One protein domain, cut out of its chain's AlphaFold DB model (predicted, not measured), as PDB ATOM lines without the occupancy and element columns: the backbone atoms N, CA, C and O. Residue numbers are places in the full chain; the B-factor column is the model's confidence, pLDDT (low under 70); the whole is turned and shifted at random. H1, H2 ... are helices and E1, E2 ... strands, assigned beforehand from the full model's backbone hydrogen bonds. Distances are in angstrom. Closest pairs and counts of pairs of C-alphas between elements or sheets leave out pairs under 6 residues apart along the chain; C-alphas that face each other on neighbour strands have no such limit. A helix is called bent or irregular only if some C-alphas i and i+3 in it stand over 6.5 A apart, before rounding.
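This is residues 42 to 149 and 179 to 192 of the 192 residues of an uncharacterized protein of Melampsora larici-populina (strain 98AG31 / pathotype 3-4-7) (UniProt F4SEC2). The long helix H4 is the core of a helical body: H1 crosses it, H7 packs side by side with it, and H2 folds back along H1 as a helical hairpin. Beyond H4, a small two-stranded hairpin, E1 and E2, is at one edge, while short H5 and H6 fold back from the end of H4 and H3 packs near the start of H1. The 122 printed residues include, in chain order, H1, H2, H3, E1, E2, H4, H5, H6 and H7; the sheet is E1 - E2, antiparallel, and the class is mostly helix. The whole is compact, with a radius of gyration of the C-alphas of 14.2 A, and its C-alphas span 40 by 38 by 22 A.

E1, residues 82 to 84, and E2, residues 90 to 92, form an antiparallel hairpin at 143 degrees, with N 83 and O 91 within hydrogen-bond range at 2.9 A. Residues 90 to 91 of E2 also pair with 134 to 135, parallel, and residues 94 to 95 pair with 140 to 141, parallel. H4, residues 100 to 121, is the hub, touching four helices. With residues 109 to 116 alone it touches residues 48 to 53 of H1, residues 42 to 59, about perpendicular at 76 degrees; the closest C-alphas, of Ala 52 and Ser 113, are 4.8 A apart. H7, residues 179 to 191, touches H4 and runs the same way at a shallow tilt of 32 degrees, only just short of steep; the closest C-alphas, of Leu 105 and Thr 184, are 6.2 A apart. H4 touches H5, residues 123 to 127, with residues 114 to 118 alone; the closest C-alphas, of Glu 118 and Ala 126, are 5.1 A apart. H4 touches H6, residues 130 to 133, with residues 110 to 114 alone; the closest C-alphas, of Asp 110 and Asp 131, are 5.9 A apart. H2, residues 63 to 71, forms a helical hairpin with H1, touching its residues 50 to 57 alone at a shallow tilt of 21 degrees, opposite ways; the closest C-alphas, of Phe 57 and Arg 63, are 5.2 A apart. H3, residues 76 to 79, touches residues 42 to 46 of H1 alone; the closest C-alphas, of Phe 46 and Ser 76, are 5.2 A apart. Helix packing is only just mostly aligned: of 3 touching pairs with a tilt, 2 are at a shallow tilt. H2 and H4 are apart. Every O i to N i+4 pair is within hydrogen-bond range in H1, H4, H5 and H7, against 3 of 5 in H2; H3 and H6 are too short for such a pair.

H4 is 31.5 A long, from C-alpha 100 at (-6.444, 33.661, 37.729). H1 is 26.1 A long, from C-alpha 42 at (-26.124, 37.019, 38.236). H7 is 18.2 A long, ending with C-alpha 191 at (-10.557, 49.277, 25.559). H2, 13.8 A long, is only just irregular: C-alphas 64 and 67 are 6.53 A apart. E1 measures 7.0 A, E2 7.1 A, H3 5.3 A, H5 6.0 A and H6 5.1 A.

The two C-alphas farthest apart, of Glu 61 and Gly 86, are 42.6 A apart. Residues 150 to 178 are not printed, and C-alphas 149 and 179 are 14.6 A apart across the cut, in the link from H6 to H7. Of the links printed whole, E2 to H4 is short and the others are tight. Mean pLDDT of the printed part is 90.9; residues 86 to 88 are under 70.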
ATOM      1  N   ARG A  42     -27.020  37.966  38.901       90.56
ATOM      2  CA  ARG A  42     -26.124  37.019  38.236       90.56
ATOM      3  C   ARG A  42     -26.507  36.800  36.771       90.56
ATOM      4  O   ARG A  42     -25.636  36.811  35.909       90.56
ATOM      5  N   ASN A  43     -27.797  36.620  36.490       93.06
ATOM      6  CA  ASN A  43     -28.289  36.475  35.120       93.06
ATOM      7  C   ASN A  43     -28.101  37.765  34.313       93.06
ATOM      8  O   ASN A  43     -27.671  37.697  33.172       93.06
ATOM      9  N   THR A  44     -28.340  38.925  34.926       93.25
ATOM     10  CA  THR A  44     -28.151  40.235  34.284       93.25
ATOM     11  C   THR A  44     -26.693  40.435  33.854       93.25
ATOM     12  O   THR A  44     -26.435  40.710  32.691       93.25
ATOM     13  N   LEU A  45     -25.728  40.197  34.754       93.38
ATOM     14  CA  LEU A  45     -24.297  40.254  34.417       93.38
ATOM     15  C   LEU A  45     -23.902  39.250  33.336       93.38
ATOM     16  O   LEU A  45     -23.012  39.508  32.539       93.38
ATOM     17  N   PHE A  46     -24.514  38.069  33.347       95.56
ATOM     18  CA  PHE A  46     -24.246  37.066  32.329       95.56
ATOM     19  C   PHE A  46     -24.684  37.547  30.941       95.56
ATOM     20  O   PHE A  46     -23.874  37.483  30.024       95.56
ATOM     21  N   CYS A  47     -25.886  38.119  30.813       95.62
ATOM     22  CA  CYS A  47     -26.353  38.727  29.563       95.62
ATOM     23  C   CYS A  47     -25.424  39.852  29.099       95.62
ATOM     24  O   CYS A  47     -24.962  39.821  27.967       95.62
ATOM     25  N   TYR A  48     -25.045  40.765  30.000       95.31
ATOM     26  CA  TYR A  48     -24.123  41.865  29.687       95.31
ATOM     27  C   TYR A  48     -22.799  41.397  29.082       95.31
ATOM     28  O   TYR A  48     -22.254  42.047  28.193       95.31
ATOM     29  N   ARG A  49     -22.276  40.264  29.555       96.06
ATOM     30  CA  ARG A  49     -21.041  39.677  29.030       96.06
ATOM     31  C   ARG A  49     -21.233  39.036  27.667       96.06
ATOM     32  O   ARG A  49     -20.345  39.155  26.833       96.06
ATOM     33  N   GLN A  50     -22.354  38.352  27.453       97.00
ATOM     34  CA  GLN A  50     -22.668  37.770  26.148       97.00
ATOM     35  C   GLN A  50     -22.834  38.874  25.102       97.00
ATOM     36  O   GLN A  50     -22.140  38.842  24.094       97.00
ATOM     37  N   GLU A  51     -23.639  39.893  25.405       96.00
ATOM     38  CA  GLU A  51     -23.846  41.071  24.551       96.00
ATOM     39  C   GLU A  51     -22.517  41.770  24.231       96.00
ATOM     40  O   GLU A  51     -22.244  42.090  23.078       96.00
ATOM     41  N   ALA A  52     -21.642  41.933  25.231       96.31
ATOM     42  CA  ALA A  52     -20.350  42.577  25.021       96.31
ATOM     43  C   ALA A  52     -19.434  41.808  24.063       96.31
ATOM     44  O   ALA A  52     -18.735  42.410  23.244       96.31
ATOM     45  N   LEU A  53     -19.443  40.475  24.158       96.94
ATOM     46  CA  LEU A  53     -18.710  39.613  23.238       96.94
ATOM     47  C   LEU A  53     -19.331  39.630  21.840       96.94
ATOM     48  O   LEU A  53     -18.598  39.717  20.861       96.94
ATOM     49  N   GLU A  54     -20.656  39.578  21.734       95.94
ATOM     50  CA  GLU A  54     -21.369  39.673  20.456       95.94
ATOM     51  C   GLU A  54     -21.024  40.968  19.714       95.94
ATOM     52  O   GLU A  54     -20.691  40.929  18.528       95.94
ATOM     53  N   GLU A  55     -21.030  42.102  20.415       94.94
ATOM     54  CA  GLU A  55     -20.656  43.399  19.855       94.94
ATOM     55  C   GLU A  55     -19.173  43.443  19.455       94.94
ATOM     56  O   GLU A  55     -18.856  43.843  18.333       94.94
ATOM     57  N   LEU A  56     -18.263  42.947  20.305       95.69
ATOM     58  CA  LEU A  56     -16.837  42.869  19.976       95.69
ATOM     59  C   LEU A  56     -16.595  42.052  18.705       95.69
ATOM     60  O   LEU A  56     -15.932  42.529  17.787       95.69
ATOM     61  N   PHE A  57     -17.127  40.829  18.637       95.19
ATOM     62  CA  PHE A  57     -16.922  39.931  17.498       95.19
ATOM     63  C   PHE A  57     -17.658  40.382  16.234       95.19
ATOM     64  O   PHE A  57     -17.243  40.012  15.137       95.19
ATOM     65  N   SER A  58     -18.692  41.216  16.365       91.69
ATOM     66  CA  SER A  58     -19.288  41.916  15.223       91.69
ATOM     67  C   SER A  58     -18.362  43.008  14.677       91.69
ATOM     68  O   SER A  58     -18.332  43.221  13.471       91.69
ATOM     69  N   ALA A  59     -17.585  43.667  15.543       90.69
ATOM     70  CA  ALA A  59     -16.680  44.750  15.163       90.69
ATOM     71  C   ALA A  59     -15.328  44.272  14.599       90.69
ATOM     72  O   ALA A  59     -14.775  44.926  13.722       90.69
ATOM     73  N   ILE A  60     -14.779  43.149  15.080       89.12
ATOM     74  CA  ILE A  60     -13.439  42.663  14.678       89.12
ATOM     75  C   ILE A  60     -13.442  41.676  13.497       89.12
ATOM     76  O   ILE A  60     -12.438  41.002  13.288       89.12
ATOM     77  N   GLU A  61     -14.563  41.540  12.780       82.44
ATOM     78  CA  GLU A  61     -14.745  40.648  11.613       82.44
ATOM     79  C   GLU A  61     -14.412  39.154  11.847       82.44
ATOM     80  O   GLU A  61     -14.307  38.382  10.900       82.44
ATOM     81  N   HIS A  62     -14.329  38.711  13.106       87.00
ATOM     82  CA  HIS A  62     -14.074  37.318  13.506       87.00
ATOM     83  C   HIS A  62     -15.331  36.638  14.056       87.00
ATOM     84  O   HIS A  62     -15.334  36.041  15.139       87.00
ATOM     85  N   ARG A  63     -16.455  36.775  13.353       86.94
ATOM     86  CA  ARG A  63     -17.763  36.323  13.852       86.94
ATOM     87  C   ARG A  63     -17.811  34.815  14.119       86.94
ATOM     88  O   ARG A  63     -18.543  34.373  15.001       86.94
ATOM     89  N   GLU A  64     -17.012  34.027  13.408       89.38
ATOM     90  CA  GLU A  64     -16.841  32.587  13.608       89.38
ATOM     91  C   GLU A  64     -16.315  32.230  15.006       89.38
ATOM     92  O   GLU A  64     -16.663  31.183  15.555       89.38
ATOM     93  N   LEU A  65     -15.533  33.121  15.621       93.44
ATOM     94  CA  LEU A  65     -14.946  32.915  16.945       93.44
ATOM     95  C   LEU A  65     -15.904  33.267  18.091       93.44
ATOM     96  O   LEU A  65     -15.636  32.908  19.240       93.44
ATOM     97  N   LEU A  66     -17.046  33.898  17.794       95.00
ATOM     98  CA  LEU A  66     -18.069  34.212  18.792       95.00
ATOM     99  C   LEU A  66     -18.571  32.948  19.497       95.00
ATOM    100  O   LEU A  66     -18.734  32.948  20.713       95.00
ATOM    101  N   VAL A  67     -18.776  31.854  18.758       94.25
ATOM    102  CA  VAL A  67     -19.247  30.586  19.340       94.25
ATOM    103  C   VAL A  67     -18.254  30.079  20.386       94.25
ATOM    104  O   VAL A  67     -18.647  29.745  21.502       94.25
ATOM    105  N   VAL A  68     -16.959  30.116  20.066       94.00
ATOM    106  CA  VAL A  68     -15.881  29.707  20.980       94.00
ATOM    107  C   VAL A  68     -15.826  30.620  22.210       94.00
ATOM    108  O   VAL A  68     -15.644  30.148  23.332       94.00
ATOM    109  N   ALA A  69     -16.044  31.925  22.030       95.19
ATOM    110  CA  ALA A  69     -16.104  32.883  23.130       95.19
ATOM    111  C   ALA A  69     -17.307  32.656  24.055       95.19
ATOM    112  O   ALA A  69     -17.164  32.717  25.277       95.19
ATOM    113  N   LEU A  70     -18.474  32.335  23.500       95.31
ATOM    114  CA  LEU A  70     -19.667  32.021  24.284       95.31
ATOM    115  C   LEU A  70     -19.549  30.668  25.004       95.31
ATOM    116  O   LEU A  70     -20.062  30.534  26.114       95.31
ATOM    117  N   GLU A  71     -18.814  29.693  24.457       94.56
ATOM    118  CA  GLU A  71     -18.506  28.436  25.159       94.56
ATOM    119  C   GLU A  71     -17.681  28.645  26.441       94.56
ATOM    120  O   GLU A  71     -17.808  27.861  27.386       94.56
ATOM    121  N   LEU A  72     -16.877  29.714  26.516       94.94
ATOM    122  CA  LEU A  72     -16.184  30.102  27.750       94.94
ATOM    123  C   LEU A  72     -17.144  30.638  28.824       94.94
ATOM    124  O   LEU A  72     -16.775  30.700  29.996       94.94
ATOM    125  N   LEU A  73     -18.381  30.985  28.459       94.88
ATOM    126  CA  LEU A  73     -19.432  31.470  29.350       94.88
ATOM    127  C   LEU A  73     -20.582  30.445  29.456       94.88
ATOM    128  O   LEU A  73     -21.708  30.726  29.058       94.88
ATOM    129  N   PRO A  74     -20.367  29.256  30.049       92.69
ATOM    130  CA  PRO A  74     -21.333  28.155  29.984       92.69
ATOM    131  C   PRO A  74     -22.616  28.401  30.787       92.69
ATOM    132  O   PRO A  74     -23.662  27.829  30.490       92.69
ATOM    133  N   SER A  75     -22.550  29.188  31.866       93.38
ATOM    134  CA  SER A  75     -23.747  29.599  32.602       93.38
ATOM    135  C   SER A  75     -23.479  30.774  33.532       93.38
ATOM    136  O   SER A  75     -22.368  30.942  34.049       93.38
ATOM    137  N   SER A  76     -24.547  31.504  33.860       91.75
ATOM    138  CA  SER A  76     -24.511  32.575  34.856       91.75
ATOM    139  C   SER A  76     -24.030  32.085  36.227       91.75
ATOM    140  O   SER A  76     -23.366  32.831  36.935       91.75
ATOM    141  N   ALA A  77     -24.313  30.821  36.570       87.75
ATOM    142  CA  ALA A  77     -23.965  30.167  37.833       87.75
ATOM    143  C   ALA A  77     -22.497  29.738  37.970       87.75
ATOM    144  O   ALA A  77     -22.146  29.230  39.039       87.75
ATOM    145  N   CYS A  78     -21.691  29.907  36.914       87.62
ATOM    146  CA  CYS A  78     -20.245  29.673  36.956       87.62
ATOM    147  C   CYS A  78     -19.397  30.916  36.658       87.62
ATOM    148  O   CYS A  78     -18.185  30.882  36.883       87.62
ATOM    149  N   CYS A  79     -19.987  31.958  36.068       87.62
ATOM    150  CA  CYS A  79     -19.241  33.104  35.558       87.62
ATOM    151  C   CYS A  79     -19.579  34.383  36.324       87.62
ATOM    152  O   CYS A  79     -18.706  35.224  36.516       87.62
ATOM    153  N   SER A  80     -20.819  34.552  36.781       85.69
ATOM    154  CA  SER A  80     -21.344  35.859  37.193       85.69
ATOM    155  C   SER A  80     -21.690  35.922  38.680       85.69
ATOM    156  O   SER A  80     -22.577  36.670  39.085       85.69
ATOM    157  N   GLU A  81     -21.032  35.119  39.516       81.06
ATOM    158  CA  GLU A  81     -21.378  34.996  40.932       81.06
ATOM    159  C   GLU A  81     -21.199  36.328  41.651       81.06
ATOM    160  O   GLU A  81     -20.131  36.955  41.626       81.06
ATOM    161  N   THR A  82     -22.265  36.741  42.325       83.31
ATOM    162  CA  THR A  82     -22.303  37.963  43.116       83.31
ATOM    163  C   THR A  82     -22.828  37.677  44.506       83.31
ATOM    164  O   THR A  82     -23.768  36.893  44.651       83.31
ATOM    165  N   GLU A  83     -22.289  38.368  45.501       81.38
ATOM    166  CA  GLU A  83     -22.854  38.422  46.847       81.38
ATOM    167  C   GLU A  83     -23.216  39.847  47.257       81.38
ATOM    168  O   GLU A  83     -22.683  40.823  46.725       81.38
ATOM    169  N   ASP A  84     -24.160  39.931  48.193       78.81
ATOM    170  CA  ASP A  84     -24.489  41.154  48.915       78.81
ATOM    171  C   ASP A  84     -23.553  41.280  50.121       78.81
ATOM    172  O   ASP A  84     -23.632  40.480  51.052       78.81
ATOM    173  N   ASP A  85     -22.699  42.301  50.107       75.75
ATOM    174  CA  ASP A  85     -21.740  42.631  51.169       75.75
ATOM    175  C   ASP A  85     -22.252  43.814  52.021       75.75
ATOM    176  O   ASP A  85     -21.518  44.719  52.423       75.75
ATOM    177  N   GLY A  86     -23.574  43.856  52.222       69.88
ATOM    178  CA  GLY A  86     -24.291  44.934  52.905       69.88
ATOM    179  C   GLY A  86     -25.137  45.819  51.975       69.88
ATOM    180  O   GLY A  86     -25.340  45.494  50.802       69.88
ATOM    181  N   PRO A  87     -25.688  46.933  52.494       69.06
ATOM    182  CA  PRO A  87     -26.549  47.830  51.728       69.06
ATOM    183  C   PRO A  87     -25.806  48.378  50.511       69.06
ATOM    184  O   PRO A  87     -24.748  48.983  50.651       69.06
ATOM    185  N   GLU A  88     -26.359  48.138  49.322       69.31
ATOM    186  CA  GLU A  88     -25.860  48.646  48.032       69.31
ATOM    187  C   GLU A  88     -24.452  48.208  47.605       69.31
ATOM    188  O   GLU A  88     -24.012  48.575  46.510       69.31
ATOM    189  N   LYS A  89     -23.787  47.369  48.403       79.31
ATOM    190  CA  LYS A  89     -22.468  46.810  48.118       79.31
ATOM    191  C   LYS A  89     -22.625  45.431  47.496       79.31
ATOM    192  O   LYS A  89     -22.862  44.444  48.186       79.31
ATOM    193  N   VAL A  90     -22.502  45.375  46.175       86.31
ATOM    194  CA  VAL A  90     -22.450  44.108  45.441       86.31
ATOM    195  C   VAL A  90     -20.993  43.747  45.211       86.31
ATOM    196  O   VAL A  90     -20.207  44.586  44.774       86.31
ATOM    197  N   ARG A  91     -20.629  42.493  45.471       87.94
ATOM    198  CA  ARG A  91     -19.264  42.000  45.294       87.94
ATOM    199  C   ARG A  91     -19.225  40.784  44.381       87.94
ATOM    200  O   ARG A  91     -20.162  39.990  44.346       87.94
ATOM    201  N   ALA A  92     -18.143  40.636  43.628       89.00
ATOM    202  CA  ALA A  92     -17.805  39.391  42.961       89.00
ATOM    203  C   ALA A  92     -17.472  38.289  43.972       89.00
ATOM    204  O   ALA A  92     -16.809  38.539  44.970       89.00
ATOM    205  N   ILE A  93     -17.872  37.053  43.687       88.88
ATOM    206  CA  ILE A  93     -17.407  35.895  44.453       88.88
ATOM    207  C   ILE A  93     -16.244  35.253  43.694       88.88
ATOM    208  O   ILE A  93     -16.391  34.857  42.532       88.88
ATOM    209  N   GLY A  94     -15.089  35.143  44.353       90.19
ATOM    210  CA  GLY A  94     -13.985  34.319  43.869       90.19
ATOM    211  C   GLY A  94     -14.329  32.845  44.066       90.19
ATOM    212  O   GLY A  94     -14.891  32.480  45.098       90.19
ATOM    213  N   LEU A  95     -14.014  31.987  43.098       93.75
ATOM    214  CA  LEU A  95     -14.257  30.545  43.200       93.75
ATOM    215  C   LEU A  95     -12.929  29.803  43.165       93.75
ATOM    216  O   LEU A  95     -12.123  30.044  42.274       93.75
ATOM    217  N   VAL A  96     -12.730  28.870  44.099       95.44
ATOM    218  CA  VAL A  96     -11.454  28.146  44.261       95.44
ATOM    219  C   VAL A  96     -11.018  27.387  43.002       95.44
ATOM    220  O   VAL A  96      -9.829  27.198  42.765       95.44
ATOM    221  N   TRP A  97     -11.982  26.954  42.186       96.00
ATOM    222  CA  TRP A  97     -11.714  26.210  40.961       96.00
ATOM    223  C   TRP A  97     -11.283  27.098  39.803       96.00
ATOM    224  O   TRP A  97     -10.729  26.574  38.846       96.00
ATOM    225  N   ARG A  98     -11.566  28.403  39.844       95.44
ATOM    226  CA  ARG A  98     -11.353  29.313  38.719       95.44
ATOM    227  C   ARG A  98      -9.890  29.734  38.680       95.44
ATOM    228  O   ARG A  98      -9.354  30.152  39.704       95.44
ATOM    229  N   SER A  99      -9.246  29.629  37.521       95.75
ATOM    230  CA  SER A  99      -7.887  30.148  37.360       95.75
ATOM    231  C   SER A  99      -7.854  31.675  37.472       95.75
ATOM    232  O   SER A  99      -8.873  32.362  37.324       95.75
ATOM    233  N   GLU A 100      -6.667  32.217  37.735       93.69
ATOM    234  CA  GLU A 100      -6.444  33.661  37.729       93.69
ATOM    235  C   GLU A 100      -6.652  34.248  36.327       93.69
ATOM    236  O   GLU A 100      -7.392  35.218  36.191       93.69
ATOM    237  N   GLU A 101      -6.119  33.591  35.288       94.56
ATOM    238  CA  GLU A 101      -6.303  33.973  33.879       94.56
ATOM    239  C   GLU A 101      -7.789  34.100  33.523       94.56
ATOM    240  O   GLU A 101      -8.242  35.127  33.016       94.56
ATOM    241  N   PHE A 102      -8.590  33.086  33.859       95.50
ATOM    242  CA  PHE A 102     -10.012  33.115  33.544       95.50
ATOM    243  C   PHE A 102     -10.770  34.138  34.399       95.50
ATOM    244  O   PHE A 102     -11.682  34.802  33.912       95.50
ATOM    245  N   SER A 103     -10.372  34.336  35.659       93.56
ATOM    246  CA  SER A 103     -10.926  35.404  36.502       93.56
ATOM    247  C   SER A 103     -10.651  36.793  35.925       93.56
ATOM    248  O   SER A 103     -11.558  37.628  35.903       93.56
ATOM    249  N   ALA A 104      -9.431  37.026  35.438       93.06
ATOM    250  CA  ALA A 104      -9.024  38.272  34.806       93.06
ATOM    251  C   ALA A 104      -9.810  38.519  33.514       93.06
ATOM    252  O   ALA A 104     -10.348  39.612  33.339       93.06
ATOM    253  N   LEU A 105      -9.986  37.495  32.670       95.19
ATOM    254  CA  LEU A 105     -10.816  37.601  31.470       95.19
ATOM    255  C   LEU A 105     -12.254  38.023  31.807       95.19
ATOM    256  O   LEU A 105     -12.784  38.947  31.198       95.19
ATOM    257  N   LEU A 106     -12.893  37.396  32.799       94.56
ATOM    258  CA  LEU A 106     -14.266  37.754  33.177       94.56
ATOM    259  C   LEU A 106     -14.385  39.211  33.652       94.56
ATOM    260  O   LEU A 106     -15.390  39.860  33.368       94.56
ATOM    261  N   GLN A 107     -13.379  39.726  34.362       92.12
ATOM    262  CA  GLN A 107     -13.323  41.139  34.760       92.12
ATOM    263  C   GLN A 107     -13.084  42.063  33.563       92.12
ATOM    264  O   GLN A 107     -13.607  43.173  33.516       92.12
ATOM    265  N   LEU A 108     -12.289  41.619  32.594       94.50
ATOM    266  CA  LEU A 108     -12.019  42.358  31.371       94.50
ATOM    267  C   LEU A 108     -13.287  42.497  30.513       94.50
ATOM    268  O   LEU A 108     -13.571  43.585  30.018       94.50
ATOM    269  N   ILE A 109     -14.092  41.434  30.411       95.69
ATOM    270  CA  ILE A 109     -15.395  41.476  29.732       95.69
ATOM    271  C   ILE A 109     -16.362  42.419  30.467       95.69
ATOM    272  O   ILE A 109     -17.086  43.164  29.814       95.69
ATOM    273  N   ASP A 110     -16.348  42.456  31.808       93.75
ATOM    274  CA  ASP A 110     -17.148  43.431  32.573       93.75
ATOM    275  C   ASP A 110     -16.773  44.883  32.193       93.75
ATOM    276  O   ASP A 110     -17.652  45.719  31.981       93.75
ATOM    277  N   LYS A 111     -15.473  45.180  32.036       93.56
ATOM    278  CA  LYS A 111     -14.991  46.504  31.592       93.56
ATOM    279  C   LYS A 111     -15.397  46.829  30.155       93.56
ATOM    280  O   LYS A 111     -15.763  47.969  29.876       93.56
ATOM    281  N   LEU A 112     -15.327  45.846  29.260       95.69
ATOM    282  CA  LEU A 112     -15.769  45.993  27.874       95.69
ATOM    283  C   LEU A 112     -17.258  46.331  27.807       95.69
ATOM    284  O   LEU A 112     -17.628  47.324  27.185       95.69
ATOM    285  N   SER A 113     -18.080  45.552  28.515       94.81
ATOM    286  CA  SER A 113     -19.526  45.765  28.579       94.81
ATOM    287  C   SER A 113     -19.858  47.169  29.079       94.81
ATOM    288  O   SER A 113     -20.689  47.858  28.492       94.81
ATOM    289  N   TYR A 114     -19.156  47.652  30.110       92.56
ATOM    290  CA  TYR A 114     -19.292  49.039  30.548       92.56
ATOM    291  C   TYR A 114     -18.979  50.037  29.436       92.56
ATOM    292  O   TYR A 114     -19.773  50.946  29.206       92.56
ATOM    293  N   LYS A 115     -17.831  49.893  28.764       93.75
ATOM    294  CA  LYS A 115     -17.370  50.860  27.764       93.75
ATOM    295  C   LYS A 115     -18.327  50.992  26.588       93.75
ATOM    296  O   LYS A 115     -18.664  52.110  26.205       93.75
ATOM    297  N   GLN A 116     -18.818  49.869  26.078       93.75
ATOM    298  CA  GLN A 116     -19.829  49.850  25.020       93.75
ATOM    299  C   GLN A 116     -21.096  50.593  25.461       93.75
ATOM    300  O   GLN A 116     -21.666  51.406  24.742       93.75
ATOM    301  N   GLN A 117     -21.503  50.394  26.706       93.06
ATOM    302  CA  GLN A 117     -22.756  50.929  27.228       93.06
ATOM    303  C   GLN A 117     -22.645  52.402  27.639       93.06
ATOM    304  O   GLN A 117     -23.610  53.157  27.521       93.06
ATOM    305  N   GLU A 118     -21.459  52.833  28.067       94.06
ATOM    306  CA  GLU A 118     -21.085  54.240  28.203       94.06
ATOM    307  C   GLU A 118     -21.166  54.952  26.849       94.06
ATOM    308  O   GLU A 118     -21.721  56.048  26.790       94.06
ATOM    309  N   ALA A 119     -20.698  54.324  25.768       93.06
ATOM    310  CA  ALA A 119     -20.794  54.886  24.423       93.06
ATOM    311  C   ALA A 119     -22.249  54.967  23.917       93.06
ATOM    312  O   ALA A 119     -22.633  55.972  23.321       93.06
ATOM    313  N   LEU A 120     -23.073  53.950  24.189       93.00
ATOM    314  CA  LEU A 120     -24.461  53.878  23.709       93.00
ATOM    315  C   LEU A 120     -25.443  54.760  24.495       93.00
ATOM    316  O   LEU A 120     -26.354  55.351  23.915       93.00
ATOM    317  N   HIS A 121     -25.298  54.829  25.819       93.50
ATOM    318  CA  HIS A 121     -26.292  55.446  26.710       93.50
ATOM    319  C   HIS A 121     -25.733  56.586  27.571       93.50
ATOM    320  O   HIS A 121     -26.478  57.234  28.314       93.50
ATOM    321  N   GLY A 122     -24.430  56.851  27.476       93.50
ATOM    322  CA  GLY A 122     -23.736  57.870  28.249       93.50
ATOM    323  C   GLY A 122     -23.288  57.398  29.636       93.50
ATOM    324  O   GLY A 122     -23.857  56.493  30.256       93.50
ATOM    325  N   ALA A 123     -22.277  58.088  30.170       90.56
ATOM    326  CA  ALA A 123     -21.600  57.731  31.418       90.56
ATOM    327  C   ALA A 123     -22.539  57.631  32.633       90.56
ATOM    328  O   ALA A 123     -22.411  56.724  33.451       90.56
ATOM    329  N   ARG A 124     -23.534  58.525  32.748       91.00
ATOM    330  CA  ARG A 124     -24.488  58.503  33.874       91.00
ATOM    331  C   ARG A 124     -25.315  57.218  33.897       91.00
ATOM    332  O   ARG A 124     -25.619  56.708  34.975       91.00
ATOM    333  N   TRP A 125     -25.713  56.717  32.731       90.38
ATOM    334  CA  TRP A 125     -26.476  55.478  32.645       90.38
ATOM    335  C   TRP A 125     -25.578  54.284  32.970       90.38
ATOM    336  O   TRP A 125     -25.906  53.484  33.849       90.38
ATOM    337  N   ALA A 126     -24.395  54.235  32.355       89.44
ATOM    338  CA  ALA A 126     -23.431  53.160  32.548       89.44
ATOM    339  C   ALA A 126     -22.950  53.039  34.009       89.44
ATOM    340  O   ALA A 126     -22.855  51.932  34.536       89.44
ATOM    341  N   ALA A 127     -22.761  54.158  34.717       87.00
ATOM    342  CA  ALA A 127     -22.367  54.176  36.131       87.00
ATOM    343  C   ALA A 127     -23.395  53.529  37.080       87.00
ATOM    344  O   ALA A 127     -23.041  53.064  38.164       87.00
ATOM    345  N   ASN A 128     -24.674  53.480  36.689       87.06
ATOM    346  CA  ASN A 128     -25.726  52.856  37.495       87.06
ATOM    347  C   ASN A 128     -25.838  51.341  37.281       87.06
ATOM    348  O   ASN A 128     -26.574  50.677  38.022       87.06
ATOM    349  N   ARG A 129     -25.125  50.783  36.297       88.06
ATOM    350  CA  ARG A 129     -25.165  49.353  35.998       88.06
ATOM    351  C   ARG A 129     -24.502  48.516  37.089       88.06
ATOM    352  O   ARG A 129     -23.668  48.960  37.881       88.06
ATOM    353  N   LEU A 130     -24.912  47.254  37.123       85.50
ATOM    354  CA  LEU A 130     -24.476  46.294  38.123       85.50
ATOM    355  C   LEU A 130     -22.998  45.908  37.989       85.50
ATOM    356  O   LEU A 130     -22.332  45.783  39.009       85.50
ATOM    357  N   ASP A 131     -22.509  45.702  36.768       82.38
ATOM    358  CA  ASP A 131     -21.104  45.395  36.455       82.38
ATOM    359  C   ASP A 131     -20.157  46.486  36.966       82.38
ATOM    360  O   ASP A 131     -19.119  46.163  37.536       82.38
ATOM    361  N   MET A 132     -20.569  47.753  36.893       84.81
ATOM    362  CA  MET A 132     -19.788  48.881  37.412       84.81
ATOM    363  C   MET A 132     -19.828  49.066  38.914       84.81
ATOM    364  O   MET A 132     -18.831  49.426  39.537       84.81
ATOM    365  N   ARG A 133     -20.989  48.838  39.522       85.56
ATOM    366  CA  ARG A 133     -21.134  48.947  40.975       85.56
ATOM    367  C   ARG A 133     -20.538  47.753  41.715       85.56
ATOM    368  O   ARG A 133     -20.383  47.802  42.937       85.56
ATOM    369  N   ARG A 134     -20.268  46.659  41.002       87.56
ATOM    370  CA  ARG A 134     -19.763  45.416  41.571       87.56
ATOM    371  C   ARG A 134     -18.282  45.545  41.897       87.56
ATOM    372  O   ARG A 134     -17.449  45.792  41.036       87.56
ATOM    373  N   GLN A 135     -17.950  45.301  43.157       87.25
ATOM    374  CA  GLN A 135     -16.571  45.315  43.622       87.25
ATOM    375  C   GLN A 135     -15.857  43.978  43.359       87.25
ATOM    376  O   GLN A 135     -16.516  42.931  43.310       87.25
ATOM    377  N   PRO A 136     -14.514  43.979  43.265       86.06
ATOM    378  CA  PRO A 136     -13.719  42.758  43.185       86.06
ATOM    379  C   PRO A 136     -13.943  41.821  44.375       86.06
ATOM    380  O   PRO A 136     -14.321  42.247  45.474       86.06
ATOM    381  N   ALA A 137     -13.687  40.534  44.151       87.75
ATOM    382  CA  ALA A 137     -13.791  39.518  45.185       87.75
ATOM    383  C   ALA A 137     -12.750  39.753  46.285       87.75
ATOM    384  O   ALA A 137     -11.578  39.964  45.994       87.75
ATOM    385  N   ILE A 138     -13.189  39.685  47.541       86.00
ATOM    386  CA  ILE A 138     -12.305  39.678  48.721       86.00
ATOM    387  C   ILE A 138     -12.177  38.252  49.265       86.00
ATOM    388  O   ILE A 138     -11.161  37.886  49.846       86.00
ATOM    389  N   GLN A 139     -13.208  37.432  49.059       84.31
ATOM    390  CA  GLN A 139     -13.261  36.059  49.535       84.31
ATOM    391  C   GLN A 139     -13.301  35.086  48.361       84.31
ATOM    392  O   GLN A 139     -13.973  35.314  47.349       84.31
ATOM    393  N   ILE A 140     -12.600  33.970  48.537       89.50
ATOM    394  CA  ILE A 140     -12.658  32.821  47.642       89.50
ATOM    395  C   ILE A 140     -13.529  31.765  48.312       89.50
ATOM    396  O   ILE A 140     -13.216  31.280  49.399       89.50
ATOM    397  N   LYS A 141     -14.630  31.392  47.660       90.06
ATOM    398  CA  LYS A 141     -15.512  30.322  48.121       90.06
ATOM    399  C   LYS A 141     -15.098  28.992  47.509       90.06
ATOM    400  O   LYS A 141     -14.831  28.880  46.311       90.06
ATOM    401  N   SER A 142     -15.090  27.965  48.355       88.62
ATOM    402  CA  SER A 142     -14.957  26.571  47.930       88.62
ATOM    403  C   SER A 142     -16.257  26.028  47.336       88.62
ATOM    404  O   SER A 142     -16.234  25.138  46.490       88.62
ATOM    405  N   SER A 143     -17.396  26.586  47.752       83.44
ATOM    406  CA  SER A 143     -18.715  26.240  47.245       83.44
ATOM    407  C   SER A 143     -19.070  27.086  46.020       83.44
ATOM    408  O   SER A 143     -19.097  28.314  46.054       83.44
ATOM    409  N   GLY A 144     -19.360  26.409  44.914       85.25
ATOM    410  CA  GLY A 144     -19.760  27.031  43.659       85.25
ATOM    411  C   GLY A 144     -20.001  25.971  42.596       85.25
ATOM    412  O   GLY A 144     -19.505  24.847  42.707       85.25
ATOM    413  N   ARG A 145     -20.780  26.304  41.564       90.75
ATOM    414  CA  ARG A 145     -20.925  25.399  40.426       90.75
ATOM    415  C   ARG A 145     -19.615  25.418  39.644       90.75
ATOM    416  O   ARG A 145     -19.123  26.482  39.278       90.75
ATOM    417  N   VAL A 146     -19.073  24.233  39.395       94.19
ATOM    418  CA  VAL A 146     -17.921  24.055  38.515       94.19
ATOM    419  C   VAL A 146     -18.453  23.669  37.134       94.19
ATOM    420  O   VAL A 146     -19.136  22.645  37.026       94.19
ATOM    421  N   PRO A 147     -18.211  24.468  36.085       94.56
ATOM    422  CA  PRO A 147     -18.560  24.075  34.731       94.56
ATOM    423  C   PRO A 147     -17.654  22.928  34.281       94.56
ATOM    424  O   PRO A 147     -16.471  22.891  34.619       94.56
ATOM    425  N   ARG A 148     -18.210  21.996  33.510       94.38
ATOM    426  CA  ARG A 148     -17.431  20.973  32.802       94.38
ATOM    427  C   ARG A 148     -17.082  21.473  31.403       94.38
ATOM    428  O   ARG A 148     -17.757  22.364  30.894       94.38
ATOM    429  N   ASN A 149     -16.087  20.850  30.783       95.00
ATOM    430  CA  ASN A 149     -15.698  21.062  29.387       95.00
ATOM    431  C   ASN A 149     -15.188  22.476  29.056       95.00
ATOM    432  O   ASN A 149     -15.248  22.882  27.892       95.00
ATOM    433  N   PHE A 179      -6.842  30.564  22.961       93.75
ATOM    434  CA  PHE A 179      -7.976  31.440  22.707       93.75
ATOM    435  C   PHE A 179      -8.228  32.424  23.857       93.75
ATOM    436  O   PHE A 179      -8.649  33.550  23.604       93.75
ATOM    437  N   LEU A 180      -7.922  32.043  25.107       93.50
ATOM    438  CA  LEU A 180      -8.009  32.943  26.265       93.50
ATOM    439  C   LEU A 180      -7.068  34.149  26.121       93.50
ATOM    440  O   LEU A 180      -7.471  35.287  26.367       93.50
ATOM    441  N   SER A 181      -5.842  33.923  25.653       94.38
ATOM    442  CA  SER A 181      -4.871  34.991  25.397       94.38
ATOM    443  C   SER A 181      -5.267  35.844  24.187       94.38
ATOM    444  O   SER A 181      -5.180  37.077  24.231       94.38
ATOM    445  N   PHE A 182      -5.776  35.208  23.126       94.56
ATOM    446  CA  PHE A 182      -6.293  35.902  21.945       94.56
ATOM    447  C   PHE A 182      -7.441  36.858  22.296       94.56
ATOM    448  O   PHE A 182      -7.358  38.052  22.004       94.56
ATOM    449  N   ILE A 183      -8.495  36.364  22.957       95.12
ATOM    450  CA  ILE A 183      -9.672  37.179  23.284       95.12
ATOM    451  C   ILE A 183      -9.315  38.301  24.261       95.12
ATOM    452  O   ILE A 183      -9.757  39.432  24.081       95.12
ATOM    453  N   THR A 184      -8.441  38.026  25.232       95.44
ATOM    454  CA  THR A 184      -7.917  39.037  26.160       95.44
ATOM    455  C   THR A 184      -7.233  40.171  25.399       95.44
ATOM    456  O   THR A 184      -7.527  41.341  25.637       95.44
ATOM    457  N   SER A 185      -6.389  39.840  24.419       95.38
ATOM    458  CA  SER A 185      -5.701  40.833  23.582       95.38
ATOM    459  C   SER A 185      -6.677  41.670  22.750       95.38
ATOM    460  O   SER A 185      -6.525  42.887  22.658       95.38
ATOM    461  N   LYS A 186      -7.712  41.044  22.174       95.88
ATOM    462  CA  LYS A 186      -8.744  41.750  21.396       95.88
ATOM    463  C   LYS A 186      -9.575  42.696  22.255       95.88
ATOM    464  O   LYS A 186      -9.819  43.826  21.845       95.88
ATOM    465  N   ILE A 187      -9.964  42.268  23.453       96.44
ATOM    466  CA  ILE A 187     -10.694  43.128  24.383       96.44
ATOM    467  C   ILE A 187      -9.805  44.294  24.841       96.44
ATOM    468  O   ILE A 187     -10.281  45.422  24.890       96.44
ATOM    469  N   HIS A 188      -8.519  44.065  25.133       96.06
ATOM    470  CA  HIS A 188      -7.594  45.156  25.456       96.06
ATOM    471  C   HIS A 188      -7.503  46.188  24.331       96.06
ATOM    472  O   HIS A 188      -7.617  47.376  24.608       96.06
ATOM    473  N   ALA A 189      -7.369  45.741  23.082       94.62
ATOM    474  CA  ALA A 189      -7.347  46.635  21.927       94.62
ATOM    475  C   ALA A 189      -8.645  47.449  21.781       94.62
ATOM    476  O   ALA A 189      -8.582  48.601  21.377       94.62
ATOM    477  N   ALA A 190      -9.801  46.880  22.138       93.62
ATOM    478  CA  ALA A 190     -11.087  47.582  22.118       93.62
ATOM    479  C   ALA A 190     -11.295  48.549  23.304       93.62
ATOM    480  O   ALA A 190     -12.205  49.374  23.273       93.62
ATOM    481  N   LEU A 191     -10.500  48.420  24.371       92.50
ATOM    482  CA  LEU A 191     -10.557  49.277  25.559       92.50
ATOM    483  C   LEU A 191      -9.574  50.460  25.507       92.50
ATOM    484  O   LEU A 191      -9.708  51.366  26.336       92.50
ATOM    485  N   CYS A 192      -8.586  50.415  24.608       82.94
ATOM    486  CA  CYS A 192      -7.616  51.482  24.349       82.94
ATOM    487  C   CYS A 192      -8.193  52.535  23.401       82.94
ATOM    488  O   CYS A 192      -7.936  53.729  23.672       82.94
TER     489      CYS A 192